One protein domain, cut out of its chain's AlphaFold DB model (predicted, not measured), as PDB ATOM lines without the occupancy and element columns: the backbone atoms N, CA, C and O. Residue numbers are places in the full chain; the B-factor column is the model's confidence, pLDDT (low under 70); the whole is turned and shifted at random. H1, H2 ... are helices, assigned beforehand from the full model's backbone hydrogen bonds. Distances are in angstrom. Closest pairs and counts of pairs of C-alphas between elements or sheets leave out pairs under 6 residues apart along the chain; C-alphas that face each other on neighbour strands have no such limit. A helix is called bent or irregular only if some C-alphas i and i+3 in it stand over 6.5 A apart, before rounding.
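What this domain is: This is residues 213 to 283 of the 407 residues of an uncharacterized protein of Plenodomus tracheiphilus IPT5 (UniProt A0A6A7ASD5). The model is a helical hairpin with unequal arms: the long helix H3 makes the long axis, and the shorter H2 folds back along part of it, the two meeting near their shared turn and spreading into a narrow V. Residues 213 to 220 cross one side of this hairpin and lead to the very short H1, which packs on H2, while residues 251 to 256 stick out at the turn. The printed part has 71 residues with three named helices, H1, H2 and H3 in that order, and no named strand, and its class is all helix. It is only just compact, close to loose, with a radius of gyration of the C-alphas of 13.0 A, and its elongated outline spans 44 by 24 by 14 A.

How they stand to each other: H3, residues 257 to 283, is the longest helix, and with its residues 257 to 264 alone it touches H2, residues 233 to 251. On its part, H2 touches H3 with residues 243 to 250 alone. The closest C-alphas of the two are those of Trp 250 and Val 257, 5.4 A apart. The two helices form a helical hairpin, running opposite ways at a shallow tilt of 26 degrees, with their centres 14.0 A apart. H1, residues 221 to 224, touches H2, and H2 touches H1 with residues 236 to 240 alone. The closest C-alphas of H1 and H2 are those of Leu 222 and Arg 236, 6.2 A apart. H1 and H3 are apart. In H2 and H3 every O i to N i+4 pair is within hydrogen-bond range; H1, with 4 residues, is too short for such a pair, and its 1 pair of O i and N i+3 is within range.

Where its parts are: H3 has 27 residues and measures 39.3 A from the C-alpha of Val 257 at (105.284, 15.594, 107.546) to that of Leu 283 at (101.966, 43.495, 80.116). H2 has 19 residues, from Glu 233 to Ser 251, and measures 26.6 A. H1, from Asp 221 to Gln 224, measures 5.2 A and begins with C-alpha 221 at (92.727, 26.615, 95.696). None of the three helices is bent or irregular.

The domain as a whole: The two C-alphas farthest apart are those of Pro 255 and Leu 283, 44.5 A. The first and last printed C-alphas, those of Asn 213 and Leu 283, are 23.9 A apart. The printed part has no cut. The link from H2 to H3, with 5 residues, is tight; the link from H1 to H2, with 8 residues, is short; no link is long. Residues 251 to 256, of which 251 belongs to H2, stand free. The mean pLDDT of the printed part is 93.7, and no printed residue is under 70.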
ATOM      1  N   ASN A 213     106.612  34.818 101.676       84.31
ATOM      2  CA  ASN A 213     105.323  35.144 102.288       84.31
ATOM      3  C   ASN A 213     104.113  34.579 101.520       84.31
ATOM      4  O   ASN A 213     102.967  34.870 101.876       84.31
ATOM      5  N   CYS A 214     104.323  33.766 100.479       85.38
ATOM      6  CA  CYS A 214     103.218  33.142  99.759       85.38
ATOM      7  C   CYS A 214     102.416  32.220 100.688       85.38
ATOM      8  O   CYS A 214     102.954  31.287 101.292       85.38
ATOM      9  N   SER A 215     101.105  32.462 100.768       92.75
ATOM     10  CA  SER A 215     100.187  31.556 101.456       92.75
ATOM     11  C   SER A 215     100.267  30.171 100.817       92.75
ATOM     12  O   SER A 215     100.193  30.039  99.597       92.75
ATOM     13  N   LEU A 216     100.453  29.149 101.650       95.69
ATOM     14  CA  LEU A 216     100.555  27.765 101.204       95.69
ATOM     15  C   LEU A 216      99.254  27.340 100.513       95.69
ATOM     16  O   LEU A 216      98.183  27.510 101.094       95.69
ATOM     17  N   LEU A 217      99.357  26.757  99.317       96.56
ATOM     18  CA  LEU A 217      98.188  26.276  98.580       96.56
ATOM     19  C   LEU A 217      97.473  25.159  99.344       96.56
ATOM     20  O   LEU A 217      98.087  24.159  99.738       96.56
ATOM     21  N   ARG A 218      96.161  25.315  99.511       96.69
ATOM     22  CA  ARG A 218      95.263  24.296 100.054       96.69
ATOM     23  C   ARG A 218      94.657  23.454  98.927       96.69
ATOM     24  O   ARG A 218      94.637  23.880  97.769       96.69
ATOM     25  N   PRO A 219      94.150  22.250  99.243       97.75
ATOM     26  CA  PRO A 219      93.374  21.465  98.291       97.75
ATOM     27  C   PRO A 219      92.180  22.273  97.765       97.75
ATOM     28  O   PRO A 219      91.372  22.766  98.546       97.75
ATOM     29  N   GLY A 220      92.072  22.406  96.445       97.06
ATOM     30  CA  GLY A 220      91.014  23.145  95.755       97.06
ATOM     31  C   GLY A 220      91.388  24.569  95.331       97.06
ATOM     32  O   GLY A 220      90.806  25.058  94.362       97.06
ATOM     33  N   ASP A 221      92.386  25.205  95.957       97.38
ATOM     34  CA  ASP A 221      92.727  26.615  95.696       97.38
ATOM     35  C   ASP A 221      93.068  26.865  94.219       97.38
ATOM     36  O   ASP A 221      92.614  27.836  93.623       97.38
ATOM     37  N   LEU A 222      93.802  25.944  93.590       96.69
ATOM     38  CA  LEU A 222      94.186  26.020  92.172       96.69
ATOM     39  C   LEU A 222      93.005  26.019  91.198       96.69
ATOM     40  O   LEU A 222      93.142  26.511  90.079       96.69
ATOM     41  N   LEU A 223      91.889  25.400  91.579       97.38
ATOM     42  CA  LEU A 223      90.706  25.281  90.728       97.38
ATOM     43  C   LEU A 223      89.719  26.423  90.973       97.38
ATOM     44  O   LEU A 223      89.010  26.817  90.054       97.38
ATOM     45  N   GLN A 224      89.676  26.941  92.202       97.31
ATOM     46  CA  GLN A 224      88.749  27.998  92.604       97.31
ATOM     47  C   GLN A 224      89.292  29.399  92.319       97.31
ATOM     48  O   GLN A 224      88.515  30.316  92.067       97.31
ATOM     49  N   ASP A 225      90.611  29.579  92.370       96.62
ATOM     50  CA  ASP A 225      91.225  30.889  92.229       96.62
ATOM     51  C   ASP A 225      91.488  31.233  90.748       96.62
ATOM     52  O   ASP A 225      92.351  30.618  90.104       96.62
ATOM     53  N   PRO A 226      90.799  32.249  90.189       96.25
ATOM     54  CA  PRO A 226      90.951  32.635  88.787       96.25
ATOM     55  C   PRO A 226      92.357  33.151  88.462       96.25
ATOM     56  O   PRO A 226      92.736  33.198  87.294       96.25
ATOM     57  N   ARG A 227      93.179  33.491  89.464       95.38
ATOM     58  CA  ARG A 227      94.569  33.926  89.258       95.38
ATOM     59  C   ARG A 227      95.456  32.833  88.663       95.38
ATOM     60  O   ARG A 227      96.504  33.148  88.108       95.38
ATOM     61  N   PHE A 228      95.045  31.567  88.739       96.62
ATOM     62  CA  PHE A 228      95.738  30.448  88.094       96.62
ATOM     63  C   PHE A 228      95.117  30.050  86.749       96.62
ATOM     64  O   PHE A 228      95.517  29.039  86.171       96.62
ATOM     65  N   ALA A 229      94.182  30.847  86.208       96.88
ATOM     66  CA  ALA A 229      93.493  30.551  84.950       96.88
ATOM     67  C   ALA A 229      94.445  30.361  83.752       96.88
ATOM     68  O   ALA A 229      94.122  29.608  82.836       96.88
ATOM     69  N   PHE A 230      95.633  30.978  83.797       96.25
ATOM     70  CA  PHE A 230      96.676  30.873  82.772       96.25
ATOM     71  C   PHE A 230      97.254  29.458  82.598       96.25
ATOM     72  O   PHE A 230      97.846  29.142  81.568       96.25
ATOM     73  N   ILE A 231      97.096  28.585  83.595       97.12
ATOM     74  CA  ILE A 231      97.518  27.184  83.523       97.12
ATOM     75  C   ILE A 231      96.375  26.370  82.918       97.12
ATOM     76  O   ILE A 231      95.259  26.435  83.429       97.12
ATOM     77  N   ARG A 232      96.646  25.550  81.893       97.06
ATOM     78  CA  ARG A 232      95.645  24.640  81.295       97.06
ATOM     79  C   ARG A 232      94.930  23.808  82.368       97.06
ATOM     80  O   ARG A 232      95.569  23.275  83.276       97.06
ATOM     81  N   GLU A 233      93.614  23.658  82.236       96.38
ATOM     82  CA  GLU A 233      92.756  23.063  83.269       96.38
ATOM     83  C   GLU A 233      93.177  21.644  83.677       96.38
ATOM     84  O   GLU A 233      93.326  21.382  84.870       96.38
ATOM     85  N   ALA A 234      93.472  20.765  82.714       96.62
ATOM     86  CA  ALA A 234      93.940  19.402  82.989       96.62
ATOM     87  C   ALA A 234      95.197  19.384  83.884       96.62
ATOM     88  O   ALA A 234      95.298  18.603  84.832       96.62
ATOM     89  N   ARG A 235      96.132  20.315  83.650       96.88
ATOM     90  CA  ARG A 235      97.342  20.457  84.467       96.88
ATOM     91  C   ARG A 235      97.021  20.999  85.860       96.88
ATOM     92  O   ARG A 235      97.613  20.536  86.834       96.88
ATOM     93  N   ARG A 236      96.072  21.938  85.988       97.12
ATOM     94  CA  ARG A 236      95.603  22.411  87.306       97.12
ATOM     95  C   ARG A 236      94.994  21.275  88.120       97.12
ATOM     96  O   ARG A 236      95.315  21.157  89.298       97.12
ATOM     97  N   GLN A 237      94.177  20.424  87.497       97.62
ATOM     98  CA  GLN A 237      93.581  19.256  88.149       97.62
ATOM     99  C   GLN A 237      94.658  18.284  88.646       97.62
ATOM    100  O   GLN A 237      94.634  17.913  89.815       97.62
ATOM    101  N   GLN A 238      95.653  17.952  87.818       97.00
ATOM    102  CA  GLN A 238      96.762  17.077  88.218       97.00
ATOM    103  C   GLN A 238      97.542  17.632  89.422       97.00
ATOM    104  O   GLN A 238      97.791  16.917  90.395       97.00
ATOM    105  N   ILE A 239      97.902  18.921  89.394       96.94
ATOM    106  CA  ILE A 239      98.621  19.555  90.507       96.94
ATOM    107  C   ILE A 239      97.742  19.588  91.762       96.94
ATOM    108  O   ILE A 239      98.229  19.312  92.859       96.94
ATOM    109  N   ASN A 240      96.447  19.874  91.612       97.75
ATOM    110  CA  ASN A 240      95.502  19.868  92.722       97.75
ATOM    111  C   ASN A 240      95.361  18.475  93.354       97.75
ATOM    112  O   ASN A 240      95.340  18.367  94.580       97.75
ATOM    113  N   THR A 241      95.324  17.407  92.553       97.50
ATOM    114  CA  THR A 241      95.321  16.020  93.043       97.50
ATOM    115  C   THR A 241      96.579  15.725  93.853       97.50
ATOM    116  O   THR A 241      96.478  15.220  94.971       97.50
ATOM    117  N   ASN A 242      97.752  16.128  93.357       96.00
ATOM    118  CA  ASN A 242      99.014  15.956  94.080       96.00
ATOM    119  C   ASN A 242      99.010  16.711  95.415       96.00
ATOM    120  O   ASN A 242      99.344  16.140  96.449       96.00
ATOM    121  N   ILE A 243      98.586  17.978  95.423       96.38
ATOM    122  CA  ILE A 243      98.464  18.770  96.656       96.38
ATOM    123  C   ILE A 243      97.493  18.086  97.624       96.38
ATOM    124  O   ILE A 243      97.835  17.893  98.787       96.38
ATOM    125  N   THR A 244      96.330  17.643  97.148       96.88
ATOM    126  CA  THR A 244      95.331  16.933  97.963       96.88
ATOM    127  C   THR A 244      95.918  15.680  98.614       96.88
ATOM    128  O   THR A 244      95.744  15.482  99.815       96.88
ATOM    129  N   GLN A 245      96.672  14.871  97.865       94.88
ATOM    130  CA  GLN A 245      97.357  13.692  98.399       94.88
ATOM    131  C   GLN A 245      98.405  14.063  99.457       94.88
ATOM    132  O   GLN A 245      98.431  13.462 100.529       94.88
ATOM    133  N   LEU A 246      99.228  15.088  99.206       94.12
ATOM    134  CA  LEU A 246     100.238  15.556 100.163       94.12
ATOM    135  C   LEU A 246      99.601  16.056 101.475       94.12
ATOM    136  O   LEU A 246     100.119  15.767 102.554       94.12
ATOM    137  N   TRP A 247      98.469  16.766 101.399       94.50
ATOM    138  CA  TRP A 247      97.706  17.212 102.573       94.50
ATOM    139  C   TRP A 247      97.023  16.049 103.306       94.50
ATOM    140  O   TRP A 247      97.009  16.028 104.539       94.50
ATOM    141  N   ALA A 248      96.500  15.057 102.581       93.94
ATOM    142  CA  ALA A 248      95.929  13.852 103.180       93.94
ATOM    143  C   ALA A 248      96.993  13.043 103.940       93.94
ATOM    144  O   ALA A 248      96.764  12.648 105.082       93.94
ATOM    145  N   ASP A 249      98.178  12.853 103.355       89.38
ATOM    146  CA  ASP A 249      99.322  12.211 104.014       89.38
ATOM    147  C   ASP A 249      99.766  12.974 105.270       89.38
ATOM    148  O   ASP A 249     100.092  12.366 106.293       89.38
ATOM    149  N   TRP A 250      99.752  14.308 105.206       88.94
ATOM    150  CA  TRP A 250     100.084  15.174 106.334       88.94
ATOM    151  C   TRP A 250      99.105  14.996 107.504       88.94
ATOM    152  O   TRP A 250      99.533  14.834 108.647       88.94
ATOM    153  N   SER A 251      97.802  14.933 107.213       89.62
ATOM    154  CA  SER A 251      96.744  14.769 108.222       89.62
ATOM    155  C   SER A 251      96.826  13.452 109.005       89.62
ATOM    156  O   SER A 251      96.367  13.379 110.142       89.62
ATOM    157  N   LYS A 252      97.465  12.421 108.437       90.81
ATOM    158  CA  LYS A 252      97.625  11.097 109.058       90.81
ATOM    159  C   LYS A 252      98.770  11.027 110.080       90.81
ATOM    160  O   LYS A 252      99.019   9.957 110.627       90.81
ATOM    161  N   GLY A 253      99.487  12.128 110.327       87.94
ATOM    162  CA  GLY A 253     100.560  12.183 111.330       87.94
ATOM    163  C   GLY A 253     101.835  11.427 110.934       87.94
ATOM    164  O   GLY A 253     102.586  10.984 111.799       87.94
ATOM    165  N   SER A 254     102.088  11.258 109.633       85.75
ATOM    166  CA  SER A 254     103.285  10.568 109.138       85.75
ATOM    167  C   SER A 254     104.578  11.274 109.592       85.75
ATOM    168  O   SER A 254     104.670  12.496 109.489       85.75
ATOM    169  N   PRO A 255     105.643  10.558 110.001       80.88
ATOM    170  CA  PRO A 255     106.932  11.181 110.331       80.88
ATOM    171  C   PRO A 255     107.560  11.945 109.146       80.88
ATOM    172  O   PRO A 255     108.450  12.769 109.336       80.88
ATOM    173  N   ALA A 256     107.070  11.728 107.919       87.00
ATOM    174  CA  ALA A 256     107.473  12.467 106.722       87.00
ATOM    175  C   ALA A 256     106.779  13.842 106.555       87.00
ATOM    176  O   ALA A 256     106.940  14.480 105.512       87.00
ATOM    177  N   VAL A 257     106.026  14.317 107.556       88.06
ATOM    178  CA  VAL A 257     105.284  15.594 107.546       88.06
ATOM    179  C   VAL A 257     106.127  16.772 107.041       88.06
ATOM    180  O   VAL A 257     105.683  17.497 106.151       88.06
ATOM    181  N   THR A 258     107.353  16.951 107.542       87.62
ATOM    182  CA  THR A 258     108.210  18.088 107.158       87.62
ATOM    183  C   THR A 258     108.595  18.048 105.679       87.62
ATOM    184  O   THR A 258     108.566  19.074 105.001       87.62
ATOM    185  N   LEU A 259     108.906  16.857 105.153       90.31
ATOM    186  CA  LEU A 259     109.252  16.674 103.744       90.31
ATOM    187  C   LEU A 259     108.056  17.005 102.844       90.31
ATOM    188  O   LEU A 259     108.195  17.743 101.873       90.31
ATOM    189  N   ARG A 260     106.871  16.496 103.196       89.25
ATOM    190  CA  ARG A 260     105.628  16.733 102.451       89.25
ATOM    191  C   ARG A 260     105.238  18.212 102.456       89.25
ATOM    192  O   ARG A 260     104.896  18.752 101.409       89.25
ATOM    193  N   LEU A 261     105.370  18.893 103.596       91.44
ATOM    194  CA  LEU A 261     105.114  20.332 103.701       91.44
ATOM    195  C   LEU A 261     106.076  21.147 102.824       91.44
ATOM    196  O   LEU A 261     105.653  22.089 102.153       91.44
ATOM    197  N   ASN A 262     107.356  20.767 102.794       91.00
ATOM    198  CA  ASN A 262     108.338  21.400 101.917       91.00
ATOM    199  C   ASN A 262     108.003  21.172 100.436       91.00
ATOM    200  O   ASN A 262     108.075  22.117  99.659       91.00
ATOM    201  N   MET A 263     107.517  19.984 100.055       93.69
ATOM    202  CA  MET A 263     107.030  19.740  98.691       93.69
ATOM    203  C   MET A 263     105.853  20.655  98.318       93.69
ATOM    204  O   MET A 263     105.853  21.237  97.235       93.69
ATOM    205  N   VAL A 264     104.868  20.839  99.208       95.00
ATOM    206  CA  VAL A 264     103.742  21.764  98.951       95.00
ATOM    207  C   VAL A 264     104.237  23.211  98.843       95.00
ATOM    208  O   VAL A 264     103.792  23.946  97.956       95.00
ATOM    209  N   ARG A 265     105.195  23.627  99.684       94.69
ATOM    210  CA  ARG A 265     105.835  24.953  99.586       94.69
ATOM    211  C   ARG A 265     106.560  25.137  98.258       94.69
ATOM    212  O   ARG A 265     106.433  26.193  97.646       94.69
ATOM    213  N   ASP A 266     107.280  24.128  97.788       93.88
ATOM    214  CA  ASP A 266     108.000  24.181  96.515       93.88
ATOM    215  C   ASP A 266     107.049  24.310  95.330       93.88
ATOM    216  O   ASP A 266     107.269  25.144  94.451       93.88
ATOM    217  N   ILE A 267     105.962  23.533  95.327       95.00
ATOM    218  CA  ILE A 267     104.908  23.639  94.313       95.00
ATOM    219  C   ILE A 267     104.279  25.037  94.348       95.00
ATOM    220  O   ILE A 267     104.141  25.673  93.304       95.00
ATOM    221  N   THR A 268     103.966  25.544  95.545       95.69
ATOM    222  CA  THR A 268     103.392  26.884  95.742       95.69
ATOM    223  C   THR A 268     104.310  27.974  95.190       95.69
ATOM    224  O   THR A 268     103.861  28.817  94.416       95.69
ATOM    225  N   ARG A 269     105.610  27.925  95.513       95.12
ATOM    226  CA  ARG A 269     106.602  28.883  95.004       95.12
ATOM    227  C   ARG A 269     106.696  28.836  93.484       95.12
ATOM    228  O   ARG A 269     106.597  29.877  92.847       95.12
ATOM    229  N   LYS A 270     106.803  27.639  92.895       95.06
ATOM    230  CA  LYS A 270     106.871  27.469  91.433       95.06
ATOM    231  C   LYS A 270     105.644  28.042  90.725       95.06
ATOM    232  O   LYS A 270     105.793  28.715  89.710       95.06
ATOM    233  N   LEU A 271     104.445  27.807  91.261       95.75
ATOM    234  CA  LEU A 271     103.205  28.349  90.703       95.75
ATOM    235  C   LEU A 271     103.135  29.872  90.813       95.75
ATOM    236  O   LEU A 271     102.709  30.529  89.866       95.75
ATOM    237  N   HIS A 272     103.584  30.434  91.933       94.00
ATOM    238  CA  HIS A 272     103.625  31.880  92.112       94.00
ATOM    239  C   HIS A 272     104.637  32.541  91.168       94.00
ATOM    240  O   HIS A 272     104.320  33.546  90.539       94.00
ATOM    241  N   THR A 273     105.826  31.955  90.998       93.94
ATOM    242  CA  THR A 273     106.816  32.427  90.020       93.94
ATOM    243  C   THR A 273     106.273  32.351  88.594       93.94
ATOM    244  O   THR A 273     106.380  33.323  87.853       93.94
ATOM    245  N   ALA A 274     105.633  31.238  88.216       95.00
ATOM    246  CA  ALA A 274     105.023  31.091  86.894       95.00
ATOM    247  C   ALA A 274     103.924  32.137  86.649       95.00
ATOM    248  O   ALA A 274     103.811  32.672  85.548       95.00
ATOM    249  N   ARG A 275     103.147  32.467  87.685       94.94
ATOM    250  CA  ARG A 275     102.140  33.526  87.624       94.94
ATOM    251  C   ARG A 275     102.773  34.896  87.391       94.94
ATOM    252  O   ARG A 275     102.331  35.596  86.490       94.94
ATOM    253  N   ILE A 276     103.799  35.260  88.163       93.50
ATOM    254  CA  ILE A 276     104.499  36.543  87.995       93.50
ATOM    255  C   ILE A 276     105.056  36.660  86.569       93.50
ATOM    256  O   ILE A 276     104.866  37.681  85.915       93.50
ATOM    257  N   GLN A 277     105.681  35.597  86.055       93.31
ATOM    258  CA  GLN A 277     106.207  35.568  84.687       93.31
ATOM    259  C   GLN A 277     105.105  35.744  83.635       93.31
ATOM    260  O   GLN A 277     105.281  36.493  82.676       93.31
ATOM    261  N   TRP A 278     103.957  35.087  83.820       94.69
ATOM    262  CA  TRP A 278     102.812  35.239  82.925       94.69
ATOM    263  C   TRP A 278     102.232  36.663  82.963       94.69
ATOM    264  O   TRP A 278     101.968  37.243  81.911       94.69
ATOM    265  N   GLU A 279     102.099  37.259  84.152       93.56
ATOM    266  CA  GLU A 279     101.636  38.643  84.319       93.56
ATOM    267  C   GLU A 279     102.597  39.642  83.648       93.56
ATOM    268  O   GLU A 279     102.152  40.531  82.920       93.56
ATOM    269  N   GLN A 280     103.912  39.459  83.809       92.69
ATOM    270  CA  GLN A 280     104.931  40.288  83.153       92.69
ATOM    271  C   GLN A 280     104.898  40.156  81.622       92.69
ATOM    272  O   GLN A 280     104.974  41.164  80.917       92.69
ATOM    273  N   GLY A 281     104.735  38.937  81.094       92.44
ATOM    274  CA  GLY A 281     104.625  38.700  79.651       92.44
ATOM    275  C   GLY A 281     103.371  39.329  79.037       92.44
ATOM    276  O   GLY A 281     103.436  39.928  77.963       92.44
ATOM    277  N   ASN A 282     102.238  39.274  79.742       90.81
ATOM    278  CA  ASN A 282     100.985  39.858  79.264       90.81
ATOM    279  C   ASN A 282     101.046  41.398  79.185       90.81
ATOM    280  O   ASN A 282     100.543  41.999  78.233       90.81
ATOM    281  N   LEU A 283     101.733  42.044  80.137       87.31
ATOM    282  CA  LEU A 283     101.966  43.495  80.116       87.31
ATOM    283  C   LEU A 283     102.840  43.934  78.929       87.31
ATOM    284  O   LEU A 283     102.611  44.996  78.348       87.31
TER     285      LEU A 283